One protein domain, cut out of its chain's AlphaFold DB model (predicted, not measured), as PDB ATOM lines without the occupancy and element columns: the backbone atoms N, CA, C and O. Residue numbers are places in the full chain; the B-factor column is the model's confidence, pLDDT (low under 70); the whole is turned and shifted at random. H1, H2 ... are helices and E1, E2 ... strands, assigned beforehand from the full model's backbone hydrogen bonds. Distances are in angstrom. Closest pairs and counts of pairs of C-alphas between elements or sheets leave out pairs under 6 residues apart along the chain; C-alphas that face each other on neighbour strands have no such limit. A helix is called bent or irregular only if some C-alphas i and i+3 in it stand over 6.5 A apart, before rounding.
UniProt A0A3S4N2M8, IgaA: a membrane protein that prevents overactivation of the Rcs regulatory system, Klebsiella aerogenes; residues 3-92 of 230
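Overview. This is residues 3 to 92 of the 230 residues of the protein "IgaA: a membrane protein that prevents overactivation of the Rcs regulatory system" of Klebsiella aerogenes (UniProt A0A3S4N2M8). Three short helices, H1, H2 and H3, make a small compact body, and a long bent helix, H4, packs on H2 with its first arm and carries on past the body with its second. Residues 79 to 92, of which 79 to 90 belong to H4, stick out as a free arm, and the short strand E1 pairs with residues 3 to 4 beside the body's helices. The printed part has 90 residues with four named helices and one named strand, in the order H1, H2, H3, E1, H4, and its class is mostly helix. It is only just loose, close to compact, with a radius of gyration of the C-alphas of 14.7 A, and elongated, spanning 46 by 29 by 25 A.

Arrangement. H4, residues 61 to 90, was assigned as one helix by its hydrogen bonds but is bent: C-alphas 74 and 77 are 7.3 A apart. Its arms, H4a of residues 61 to 74 and H4b of residues 77 to 90, stand at a steep tilt of 50 degrees. H4a touches H2, residues 25 to 34, at a shallow tilt of 31 degrees, opposite ways; their closest C-alphas are those of Leu 27 and Leu 70, 6.3 A apart. H2 touches H3, residues 40 to 48, at a steep tilt of 62 degrees, the same way; their closest C-alphas are those of Val 32 and Trp 40, 6.0 A apart. H3 touches H1, residues 7 to 17, at a steep tilt of 64 degrees, opposite ways; the closest C-alphas, of Gly 8 and Ala 47, are 4.7 A apart. The packing of these helices is mostly crossed, but only just: 1 of the 3 touching pairs is at a shallow tilt. H1 and H2 are close but not clearly touching, with the C-alphas of Val 11 and Leu 31 closest at 7.3 A. H4b touches no helix; it is only just apart from H1, closest 8.4 A. E1, residues 57 to 59, pairs with no named strand, but its residues 57 to 58 are antiparallel to residues 3 to 4. E1 and H4a meet only through their link. Every O i to N i+4 pair is within hydrogen-bond range in H1, H2, H3, H4a and H4b.

Along the chain. H4a begins at C-alpha 61, (132.311, 125.184, 103.834), and is 19.8 A long; H4b is 20.1 A long and ends at C-alpha 90, (131.467, 156.244, 78.836). H1 begins at C-alpha 7, (144.070, 137.303, 104.591), and is 15.4 A long. H2 measures 14.3 A, H3 12.2 A and E1 6.2 A from first to last C-alpha.

Size, cuts and confidence. The C-alphas farthest apart, of Asn 36 and Ser 92, are 47.5 A apart. Without the free stretch the body has 76 residues, spanning 30 by 30 by 19 A. The printed part has no cut and no long link. Its mean pLDDT is 88.1, and no printed residue is under 70.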
ATOM      1  N   LEU A   3     140.318 127.261 101.522       81.88
ATOM      2  CA  LEU A   3     141.477 128.047 101.919       81.88
ATOM      3  C   LEU A   3     141.217 129.501 101.529       81.88
ATOM      4  O   LEU A   3     140.889 129.775 100.378       81.88
ATOM      5  N   LEU A   4     141.310 130.405 102.498       82.31
ATOM      6  CA  LEU A   4     141.313 131.835 102.247       82.31
ATOM      7  C   LEU A   4     142.768 132.299 102.240       82.31
ATOM      8  O   LEU A   4     143.385 132.392 103.305       82.31
ATOM      9  N   ASP A   5     143.293 132.527 101.043       82.81
ATOM     10  CA  ASP A   5     144.642 133.044 100.830       82.81
ATOM     11  C   ASP A   5     144.681 134.565 101.041       82.81
ATOM     12  O   ASP A   5     143.654 135.246 100.966       82.81
ATOM     13  N   ASP A   6     145.871 135.088 101.341       84.94
ATOM     14  CA  ASP A   6     146.148 136.525 101.457       84.94
ATOM     15  C   ASP A   6     145.201 137.280 102.406       84.94
ATOM     16  O   ASP A   6     144.714 138.379 102.129       84.94
ATOM     17  N   PHE A   7     144.961 136.710 103.591       88.44
ATOM     18  CA  PHE A   7     144.070 137.303 104.591       88.44
ATOM     19  C   PHE A   7     144.449 138.750 104.965       88.44
ATOM     20  O   PHE A   7     143.567 139.582 105.194       88.44
ATOM     21  N   GLY A   8     145.747 139.071 104.994       87.56
ATOM     22  CA  GLY A   8     146.235 140.436 105.207       87.56
ATOM     23  C   GLY A   8     145.725 141.430 104.157       87.56
ATOM     24  O   GLY A   8     145.230 142.497 104.525       87.56
ATOM     25  N   ASP A   9     145.766 141.060 102.877       89.69
ATOM     26  CA  ASP A   9     145.297 141.889 101.759       89.69
ATOM     27  C   ASP A   9     143.776 142.101 101.815       89.69
ATOM     28  O   ASP A   9     143.286 143.218 101.654       89.69
ATOM     29  N   ILE A  10     143.015 141.058 102.167       89.38
ATOM     30  CA  ILE A  10     141.558 141.156 102.358       89.38
ATOM     31  C   ILE A  10     141.216 142.178 103.449       89.38
ATOM     32  O   ILE A  10     140.305 142.994 103.276       89.38
ATOM     33  N   VAL A  11     141.943 142.162 104.571       90.69
ATOM     34  CA  VAL A  11     141.745 143.127 105.663       90.69
ATOM     35  C   VAL A  11     142.060 144.549 105.201       90.69
ATOM     36  O   VAL A  11     141.284 145.458 105.502       90.69
ATOM     37  N   GLN A  12     143.158 144.749 104.465       91.50
ATOM     38  CA  GLN A  12     143.543 146.065 103.946       91.50
ATOM     39  C   GLN A  12     142.494 146.604 102.963       91.50
ATOM     40  O   GLN A  12     141.940 147.677 103.193       91.50
ATOM     41  N   LYS A  13     142.105 145.816 101.956       90.75
ATOM     42  CA  LYS A  13     141.063 146.194 100.984       90.75
ATOM     43  C   LYS A  13     139.715 146.476 101.644       90.75
ATOM     44  O   LYS A  13     139.014 147.408 101.259       90.75
ATOM     45  N   THR A  14     139.351 145.700 102.666       90.56
ATOM     46  CA  THR A  14     138.121 145.947 103.435       90.56
ATOM     47  C   THR A  14     138.209 147.252 104.226       90.56
ATOM     48  O   THR A  14     137.205 147.947 104.369       90.56
ATOM     49  N   ASN A  15     139.388 147.610 104.737       90.88
ATOM     50  CA  ASN A  15     139.596 148.878 105.433       90.88
ATOM     51  C   ASN A  15     139.472 150.077 104.487       90.88
ATOM     52  O   ASN A  15     138.866 151.078 104.861       90.88
ATOM     53  N   ASP A  16     139.998 149.951 103.272       89.88
ATOM     54  CA  ASP A  16     139.917 151.000 102.254       89.88
ATOM     55  C   ASP A  16     138.477 151.192 101.767       89.88
ATOM     56  O   ASP A  16     137.999 152.321 101.649       89.88
ATOM     57  N   LEU A  17     137.752 150.089 101.553       87.94
ATOM     58  CA  LEU A  17     136.359 150.123 101.115       87.94
ATOM     59  C   LEU A  17     135.406 150.623 102.211       87.94
ATOM     60  O   LEU A  17     134.476 151.375 101.933       87.94
ATOM     61  N   CYS A  18     135.631 150.199 103.455       87.94
ATOM     62  CA  CYS A  18     134.757 150.456 104.598       87.94
ATOM     63  C   CYS A  18     135.464 151.352 105.627       87.94
ATOM     64  O   CYS A  18     135.588 150.990 106.802       87.94
ATOM     65  N   SER A  19     135.963 152.506 105.187       79.31
ATOM     66  CA  SER A  19     136.804 153.393 106.004       79.31
ATOM     67  C   SER A  19     136.048 154.089 107.141       79.31
ATOM     68  O   SER A  19     136.636 154.367 108.191       79.31
ATOM     69  N   ALA A  20     134.739 154.325 106.993       83.88
ATOM     70  CA  ALA A  20     133.936 154.897 108.067       83.88
ATOM     71  C   ALA A  20     133.713 153.883 109.199       83.88
ATOM     72  O   ALA A  20     133.672 152.665 108.997       83.88
ATOM     73  N   LYS A  21     133.546 154.391 110.424       75.88
ATOM     74  CA  LYS A  21     133.410 153.556 111.627       75.88
ATOM     75  C   LYS A  21     132.198 152.620 111.559       75.88
ATOM     76  O   LYS A  21     132.317 151.466 111.965       75.88
ATOM     77  N   ASP A  22     131.097 153.102 110.988       83.56
ATOM     78  CA  ASP A  22     129.813 152.396 110.937       83.56
ATOM     79  C   ASP A  22     129.609 151.580 109.646       83.56
ATOM     80  O   ASP A  22     128.645 150.819 109.532       83.56
ATOM     81  N   ASP A  23     130.550 151.651 108.701       85.19
ATOM     82  CA  ASP A  23     130.482 150.881 107.459       85.19
ATOM     83  C   ASP A  23     130.891 149.423 107.681       85.19
ATOM     84  O   ASP A  23     131.869 149.119 108.375       85.19
ATOM     85  N   CYS A  24     130.163 148.509 107.032       88.00
ATOM     86  CA  CYS A  24     130.487 147.082 106.949       88.00
ATOM     87  C   CYS A  24     130.714 146.396 108.312       88.00
ATOM     88  O   CYS A  24     131.503 145.456 108.407       88.00
ATOM     89  N   LEU A  25     130.026 146.834 109.379       90.44
ATOM     90  CA  LEU A  25     130.230 146.338 110.752       90.44
ATOM     91  C   LEU A  25     130.201 144.809 110.858       90.44
ATOM     92  O   LEU A  25     131.044 144.205 111.518       90.44
ATOM     93  N   ARG A  26     129.249 144.166 110.173       90.12
ATOM     94  CA  ARG A  26     129.133 142.702 110.156       90.12
ATOM     95  C   ARG A  26     130.365 142.039 109.536       90.12
ATOM     96  O   ARG A  26     130.882 141.087 110.115       90.12
ATOM     97  N   LEU A  27     130.850 142.559 108.406       91.62
ATOM     98  CA  LEU A  27     132.040 142.052 107.723       91.62
ATOM     99  C   LEU A  27     133.301 142.266 108.569       91.62
ATOM    100  O   LEU A  27     134.061 141.324 108.780       91.62
ATOM    101  N   LYS A  28     133.478 143.463 109.143       91.75
ATOM    102  CA  LYS A  28     134.596 143.770 110.051       91.75
ATOM    103  C   LYS A  28     134.627 142.821 111.248       91.75
ATOM    104  O   LYS A  28     135.679 142.279 111.570       91.75
ATOM    105  N   ASN A  29     133.478 142.566 111.873       91.56
ATOM    106  CA  ASN A  29     133.386 141.643 113.006       91.56
ATOM    107  C   ASN A  29     133.710 140.197 112.607       91.56
ATOM    108  O   ASN A  29     134.416 139.506 113.339       91.56
ATOM    109  N   ALA A  30     133.242 139.745 111.439       90.94
ATOM    110  CA  ALA A  30     133.580 138.421 110.922       90.94
ATOM    111  C   ALA A  30     135.099 138.271 110.716       90.94
ATOM    112  O   ALA A  30     135.688 137.301 111.189       90.94
ATOM    113  N   LEU A  31     135.749 139.262 110.101       90.88
ATOM    114  CA  LEU A  31     137.198 139.262 109.878       90.88
ATOM    115  C   LEU A  31     138.002 139.347 111.187       90.88
ATOM    116  O   LEU A  31     139.005 138.657 111.329       90.88
ATOM    117  N   VAL A  32     137.555 140.126 112.177       92.06
ATOM    118  CA  VAL A  32     138.188 140.190 113.514       92.06
ATOM    119  C   VAL A  32     138.182 138.831 114.206       92.06
ATOM    120  O   VAL A  32     139.210 138.430 114.764       92.06
ATOM    121  N   ASN A  33     137.060 138.109 114.119       90.12
ATOM    122  CA  ASN A  33     136.923 136.764 114.675       90.12
ATOM    123  C   ASN A  33     137.834 135.760 113.957       90.12
ATOM    124  O   ASN A  33     138.484 134.950 114.614       90.12
ATOM    125  N   LEU A  34     137.928 135.840 112.626       87.94
ATOM    126  CA  LEU A  34     138.817 134.983 111.831       87.94
ATOM    127  C   LEU A  34     140.301 135.272 112.090       87.94
ATOM    128  O   LEU A  34     141.099 134.345 112.186       87.94
ATOM    129  N   GLY A  35     140.665 136.543 112.271       85.31
ATOM    130  CA  GLY A  35     142.029 136.966 112.589       85.31
ATOM    131  C   GLY A  35     142.436 136.772 114.053       85.31
ATOM    132  O   GLY A  35     143.558 137.127 114.414       85.31
ATOM    133  N   ASN A  36     141.540 136.255 114.907       87.69
ATOM    134  CA  ASN A  36     141.745 136.083 116.349       87.69
ATOM    135  C   ASN A  36     142.304 137.354 117.029       87.69
ATOM    136  O   ASN A  36     143.333 137.343 117.715       87.69
ATOM    137  N   THR A  37     141.654 138.494 116.782       88.12
ATOM    138  CA  THR A  37     142.040 139.801 117.340       88.12
ATOM    139  C   THR A  37     140.921 140.406 118.181       88.12
ATOM    140  O   THR A  37     139.776 139.976 118.118       88.12
ATOM    141  N   ARG A  38     141.250 141.410 119.008       87.75
ATOM    142  CA  ARG A  38     140.276 142.058 119.904       87.75
ATOM    143  C   ARG A  38     139.381 143.079 119.201       87.75
ATOM    144  O   ARG A  38     138.251 143.282 119.627       87.75
ATOM    145  N   ASN A  39     139.899 143.780 118.193       90.75
ATOM    146  CA  ASN A  39     139.180 144.835 117.486       90.75
ATOM    147  C   ASN A  39     139.743 145.048 116.071       90.75
ATOM    148  O   ASN A  39     140.873 144.650 115.773       90.75
ATOM    149  N   TRP A  40     138.952 145.720 115.226       91.50
ATOM    150  CA  TRP A  40     139.307 146.033 113.837       91.50
ATOM    151  C   TRP A  40     140.638 146.788 113.731       91.50
ATOM    152  O   TRP A  40     141.483 146.429 112.924       91.50
ATOM    153  N   GLU A  41     140.873 147.767 114.607       90.94
ATOM    154  CA  GLU A  41     142.091 148.588 114.587       90.94
ATOM    155  C   GLU A  41     143.375 147.777 114.844       90.94
ATOM    156  O   GLU A  41     144.419 148.032 114.245       90.94
ATOM    157  N   THR A  42     143.322 146.771 115.723       91.25
ATOM    158  CA  THR A  42     144.474 145.882 115.948       91.25
ATOM    159  C   THR A  42     144.704 144.978 114.742       91.25
ATOM    160  O   THR A  42     145.855 144.699 114.402       91.25
ATOM    161  N   LEU A  43     143.627 144.516 114.102       91.19
ATOM    162  CA  LEU A  43     143.709 143.677 112.912       91.19
ATOM    163  C   LEU A  43     144.321 144.441 111.734       91.19
ATOM    164  O   LEU A  43     145.274 143.951 111.133       91.19
ATOM    165  N   THR A  44     143.851 145.658 111.461       91.62
ATOM    166  CA  THR A  44     144.375 146.490 110.371       91.62
ATOM    167  C   THR A  44     145.829 146.874 110.607       91.62
ATOM    168  O   THR A  44     146.634 146.709 109.701       91.62
ATOM    169  N   LYS A  45     146.224 147.253 111.834       91.69
ATOM    170  CA  LYS A  45     147.639 147.519 112.168       91.69
ATOM    171  C   LYS A  45     148.548 146.311 111.938       91.69
ATOM    172  O   LYS A  45     149.702 146.471 111.547       91.69
ATOM    173  N   ARG A  46     148.062 145.094 112.210       88.81
ATOM    174  CA  ARG A  46     148.811 143.858 111.925       88.81
ATOM    175  C   ARG A  46     148.909 143.601 110.425       88.81
ATOM    176  O   ARG A  46     149.989 143.237 109.971       88.81
ATOM    177  N   ALA A  47     147.822 143.832 109.690       88.94
ATOM    178  CA  ALA A  47     147.790 143.711 108.239       88.94
ATOM    179  C   ALA A  47     148.759 144.698 107.571       88.94
ATOM    180  O   ALA A  47     149.578 144.285 106.765       88.94
ATOM    181  N   THR A  48     148.739 145.980 107.948       88.12
ATOM    182  CA  THR A  48     149.627 147.010 107.374       88.12
ATOM    183  C   THR A  48     151.094 146.809 107.740       88.12
ATOM    184  O   THR A  48     151.980 147.252 107.022       88.12
ATOM    185  N   ALA A  49     151.368 146.157 108.873       88.44
ATOM    186  CA  ALA A  49     152.725 145.814 109.294       88.44
ATOM    187  C   ALA A  49     153.263 144.530 108.626       88.44
ATOM    188  O   ALA A  49     154.306 144.040 109.052       88.44
ATOM    189  N   GLY A  50     152.528 143.946 107.671       84.56
ATOM    190  CA  GLY A  50     152.888 142.699 106.986       84.56
ATOM    191  C   GLY A  50     152.871 141.457 107.884       84.56
ATOM    192  O   GLY A  50     153.342 140.390 107.513       84.56
ATOM    193  N   LYS A  51     152.325 141.556 109.106       83.19
ATOM    194  CA  LYS A  51     152.290 140.430 110.062       83.19
ATOM    195  C   LYS A  51     151.260 139.360 109.696       83.19
ATOM    196  O   LYS A  51     151.207 138.332 110.365       83.19
ATOM    197  N   LEU A  52     150.406 139.645 108.716       80.81
ATOM    198  CA  LEU A  52     149.376 138.741 108.207       80.81
ATOM    199  C   LEU A  52     149.691 138.253 106.782       80.81
ATOM    200  O   LEU A  52     148.867 137.554 106.194       80.81
ATOM    201  N   ASP A  53     150.862 138.600 106.243       76.19
ATOM    202  CA  ASP A  53     151.279 138.190 104.903       76.19
ATOM    203  C   ASP A  53     151.616 136.691 104.918       76.19
ATOM    204  O   ASP A  53     152.368 136.217 105.772       76.19
ATOM    205  N   GLY A  54     151.008 135.923 104.008       73.44
ATOM    206  CA  GLY A  54     151.132 134.460 103.961       73.44
ATOM    207  C   GLY A  54     150.316 133.697 105.015       73.44
ATOM    208  O   GLY A  54     150.498 132.489 105.177       73.44
ATOM    209  N   VAL A  55     149.422 134.370 105.754       81.38
ATOM    210  CA  VAL A  55     148.474 133.698 106.653       81.38
ATOM    211  C   VAL A  55     147.276 133.207 105.852       81.38
ATOM    212  O   VAL A  55     146.445 134.005 105.419       81.38
ATOM    213  N   ASN A  56     147.146 131.885 105.747       81.38
ATOM    214  CA  ASN A  56     146.002 131.261 105.095       81.38
ATOM    215  C   ASN A  56     145.001 130.768 106.142       81.38
ATOM    216  O   ASN A  56     145.353 130.026 107.065       81.38
ATOM    217  N   VAL A  57     143.739 131.173 106.008       83.31
ATOM    218  CA  VAL A  57     142.677 130.801 106.951       83.31
ATOM    219  C   VAL A  57     141.895 129.623 106.386       83.31
ATOM    220  O   VAL A  57     141.332 129.692 105.297       83.31
ATOM    221  N   LEU A  58     141.834 128.524 107.139       85.12
ATOM    222  CA  LEU A  58     141.039 127.354 106.773       85.12
ATOM    223  C   LEU A  58     139.607 127.513 107.274       85.12
ATOM    224  O   LEU A  58     139.341 127.495 108.477       85.12
ATOM    225  N   LEU A  59     138.673 127.616 106.336       86.31
ATOM    226  CA  LEU A  59     137.255 127.750 106.627       86.31
ATOM    227  C   LEU A  59     136.519 126.430 106.394       86.31
ATOM    228  O   LEU A  59     136.762 125.672 105.442       86.31
ATOM    229  N   ARG A  60     135.552 126.160 107.277       89.62
ATOM    230  CA  ARG A  60     134.521 125.149 107.017       89.62
ATOM    231  C   ARG A  60     133.631 125.651 105.870       89.62
ATOM    232  O   ARG A  60     133.384 126.853 105.825       89.62
ATOM    233  N   PRO A  61     133.105 124.770 104.998       88.12
ATOM    234  CA  PRO A  61     132.311 125.184 103.834       88.12
ATOM    235  C   PRO A  61     131.184 126.173 104.166       88.12
ATOM    236  O   PRO A  61     131.096 127.225 103.553       88.12
ATOM    237  N   VAL A  62     130.418 125.906 105.228       88.62
ATOM    238  CA  VAL A  62     129.316 126.780 105.675       88.62
ATOM    239  C   VAL A  62     129.805 128.172 106.098       88.62
ATOM    240  O   VAL A  62     129.156 129.182 105.835       88.62
ATOM    241  N   SER A  63     130.960 128.245 106.763       87.25
ATOM    242  CA  SER A  63     131.558 129.518 107.177       87.25
ATOM    243  C   SER A  63     132.110 130.297 105.985       87.25
ATOM    244  O   SER A  63     132.036 131.521 105.993       87.25
ATOM    245  N   ALA A  64     132.634 129.599 104.973       87.38
ATOM    246  CA  ALA A  64     133.092 130.210 103.731       87.38
ATOM    247  C   ALA A  64     131.918 130.820 102.949       87.38
ATOM    248  O   ALA A  64     131.967 131.997 102.619       87.38
ATOM    249  N   GLU A  65     130.825 130.073 102.775       89.69
ATOM    250  CA  GLU A  65     129.605 130.556 102.111       89.69
ATOM    251  C   GLU A  65     128.962 131.736 102.862       89.69
ATOM    252  O   GLU A  65     128.542 132.729 102.272       89.69
ATOM    253  N   SER A  66     128.928 131.675 104.198       90.44
ATOM    254  CA  SER A  66     128.418 132.784 105.017       90.44
ATOM    255  C   SER A  66     129.266 134.049 104.867       90.44
ATOM    256  O   SER A  66     128.726 135.154 104.824       90.44
ATOM    257  N   LEU A  67     130.593 133.897 104.796       90.19
ATOM    258  CA  LEU A  67     131.516 135.007 104.573       90.19
ATOM    259  C   LEU A  67     131.350 135.586 103.164       90.19
ATOM    260  O   LEU A  67     131.289 136.802 103.023       90.19
ATOM    261  N   GLU A  68     131.220 134.739 102.146       89.25
ATOM    262  CA  GLU A  68     130.989 135.144 100.758       89.25
ATOM    263  C   GLU A  68     129.694 135.953 100.611       89.25
ATOM    264  O   GLU A  68     129.715 137.068 100.091       89.25
ATOM    265  N   ASN A  69     128.582 135.461 101.160       90.31
ATOM    266  CA  ASN A  69     127.311 136.187 101.159       90.31
ATOM    267  C   ASN A  69     127.415 137.538 101.877       90.31
ATOM    268  O   ASN A  69     126.828 138.536 101.444       90.31
ATOM    269  N   LEU A  70     128.182 137.589 102.968       91.12
ATOM    270  CA  LEU A  70     128.405 138.814 103.721       91.12
ATOM    271  C   LEU A  70     129.240 139.831 102.935       91.12
ATOM    272  O   LEU A  70     128.904 141.017 102.947       91.12
ATOM    273  N   VAL A  71     130.289 139.378 102.246       90.25
ATOM    274  CA  VAL A  71     131.096 140.210 101.346       90.25
ATOM    275  C   VAL A  71     130.217 140.729 100.216       90.25
ATOM    276  O   VAL A  71     130.082 141.941 100.085       90.25
ATOM    277  N   THR A  72     129.535 139.848  99.484       89.38
ATOM    278  CA  THR A  72     128.665 140.210  98.355       89.38
ATOM    279  C   THR A  72     127.609 141.239  98.752       89.38
ATOM    280  O   THR A  72     127.439 142.249  98.075       89.38
ATOM    281  N   THR A  73     126.940 141.041  99.889       89.81
ATOM    282  CA  THR A  73     125.914 141.980 100.369       89.81
ATOM    283  C   THR A  73     126.517 143.323 100.790       89.81
ATOM    284  O   THR A  73     125.919 144.370 100.550       89.81
ATOM    285  N   SER A  74     127.702 143.313 101.412       89.75
ATOM    286  CA  SER A  74     128.363 144.536 101.890       89.75
ATOM    287  C   SER A  74     128.954 145.366 100.746       89.75
ATOM    288  O   SER A  74     128.949 146.592 100.821       89.75
ATOM    289  N   THR A  75     129.455 144.723  99.687       89.19
ATOM    290  CA  THR A  75     130.111 145.399  98.556       89.19
ATOM    291  C   THR A  75     129.147 145.780  97.434       89.19
ATOM    292  O   THR A  75     129.428 146.729  96.701       89.19
ATOM    293  N   ALA A  76     127.991 145.116  97.317       90.50
ATOM    294  CA  ALA A  76     127.000 145.372  96.272       90.50
ATOM    295  C   ALA A  76     126.673 146.860  96.021       90.50
ATOM    296  O   ALA A  76     126.780 147.286  94.867       90.50
ATOM    297  N   PRO A  77     126.324 147.688  97.031       89.50
ATOM    298  CA  PRO A  77     125.971 149.087  96.776       89.50
ATOM    299  C   PRO A  77     127.144 149.899  96.216       89.50
ATOM    300  O   PRO A  77     126.938 150.796  95.399       89.50
ATOM    301  N   PHE A  78     128.375 149.577  96.622       89.38
ATOM    302  CA  PHE A  78     129.569 150.227  96.096       89.38
ATOM    303  C   PHE A  78     129.786 149.862  94.629       89.38
ATOM    304  O   PHE A  78     129.933 150.753  93.794       89.38
ATOM    305  N   VAL A  79     129.745 148.566  94.302       90.88
ATOM    306  CA  VAL A  79     129.997 148.107  92.931       90.88
ATOM    307  C   VAL A  79     128.938 148.641  91.972       90.88
ATOM    308  O   VAL A  79     129.290 149.141  90.907       90.88
ATOM    309  N   ILE A  80     127.660 148.627  92.360       91.31
ATOM    310  CA  ILE A  80     126.569 149.165  91.533       91.31
ATOM    311  C   ILE A  80     126.774 150.664  91.276       91.31
ATOM    312  O   ILE A  80     126.648 151.124  90.140       91.31
ATOM    313  N   ARG A  81     127.129 151.436  92.312       91.88
ATOM    314  CA  ARG A  81     127.355 152.882  92.188       91.88
ATOM    315  C   ARG A  81     128.527 153.199  91.264       91.88
ATOM    316  O   ARG A  81     128.375 154.023  90.365       91.88
ATOM    317  N   GLU A  82     129.674 152.557  91.467       91.69
ATOM    318  CA  GLU A  82     130.856 152.796  90.633       91.69
ATOM    319  C   GLU A  82     130.643 152.307  89.195       91.69
ATOM    320  O   GLU A  82     131.029 152.996  88.252       91.69
ATOM    321  N   THR A  83     129.947 151.184  89.003       93.06
ATOM    322  CA  THR A  83     129.584 150.686  87.666       93.06
ATOM    323  C   THR A  83     128.665 151.673  86.948       93.06
ATOM    324  O   THR A  83     128.913 152.011  85.792       93.06
ATOM    325  N   SER A  84     127.641 152.201  87.627       92.06
ATOM    326  CA  SER A  84     126.744 153.208  87.047       92.06
ATOM    327  C   SER A  84     127.491 154.498  86.695       92.06
ATOM    328  O   SER A  84     127.315 155.045  85.607       92.06
ATOM    329  N   ARG A  85     128.390 154.953  87.576       93.00
ATOM    330  CA  ARG A  85     129.233 156.130  87.338       93.00
ATOM    331  C   ARG A  85     130.148 155.945  86.128       93.00
ATOM    332  O   ARG A  85     130.249 156.843  85.296       93.00
ATOM    333  N   ALA A  86     130.789 154.785  86.011       92.25
ATOM    334  CA  ALA A  86     131.641 154.457  84.875       92.25
ATOM    335  C   ALA A  86     130.837 154.346  83.569       92.25
ATOM    336  O   ALA A  86     131.268 154.865  82.540       92.25
ATOM    337  N   ALA A  87     129.642 153.750  83.607       90.94
ATOM    338  CA  ALA A  87     128.747 153.686  82.453       90.94
ATOM    339  C   ALA A  87     128.305 155.085  81.980       90.94
ATOM    340  O   ALA A  87     128.287 155.358  80.783       90.94
ATOM    341  N   GLN A  88     128.000 155.999  82.907       90.50
ATOM    342  CA  GLN A  88     127.681 157.394  82.577       90.50
ATOM    343  C   GLN A  88     128.883 158.141  81.984       90.50
ATOM    344  O   GLN A  88     128.724 158.904  81.030       90.50
ATOM    345  N   ALA A  89     130.083 157.895  82.513       88.12
ATOM    346  CA  ALA A  89     131.308 158.484  81.988       88.12
ATOM    347  C   ALA A  89     131.600 158.026  80.549       88.12
ATOM    348  O   ALA A  89     132.014 158.844  79.736       88.12
ATOM    349  N   LEU A  90     131.319 156.762  80.206       86.06
ATOM    350  CA  LEU A  90     131.467 156.244  78.836       86.06
ATOM    351  C   LEU A  90     130.501 156.887  77.831       86.06
ATOM    352  O   LEU A  90     130.847 157.026  76.663       86.06
ATOM    353  N   ASN A  91     129.307 157.288  78.272       82.88
ATOM    354  CA  ASN A  91     128.334 157.985  77.421       82.88
ATOM    355  C   ASN A  91     128.633 159.481  77.259       82.88
ATOM    356  O   ASN A  91     127.987 160.152  76.454       82.88
ATOM    357  N   SER A  92     129.571 160.023  78.035       82.19
ATOM    358  CA  SER A  92     129.940 161.432  77.957       82.19
ATOM    359  C   SER A  92     131.056 161.605  76.922       82.19
ATOM    360  O   SER A  92     132.046 160.873  76.985       82.19
TER     361      SER A  92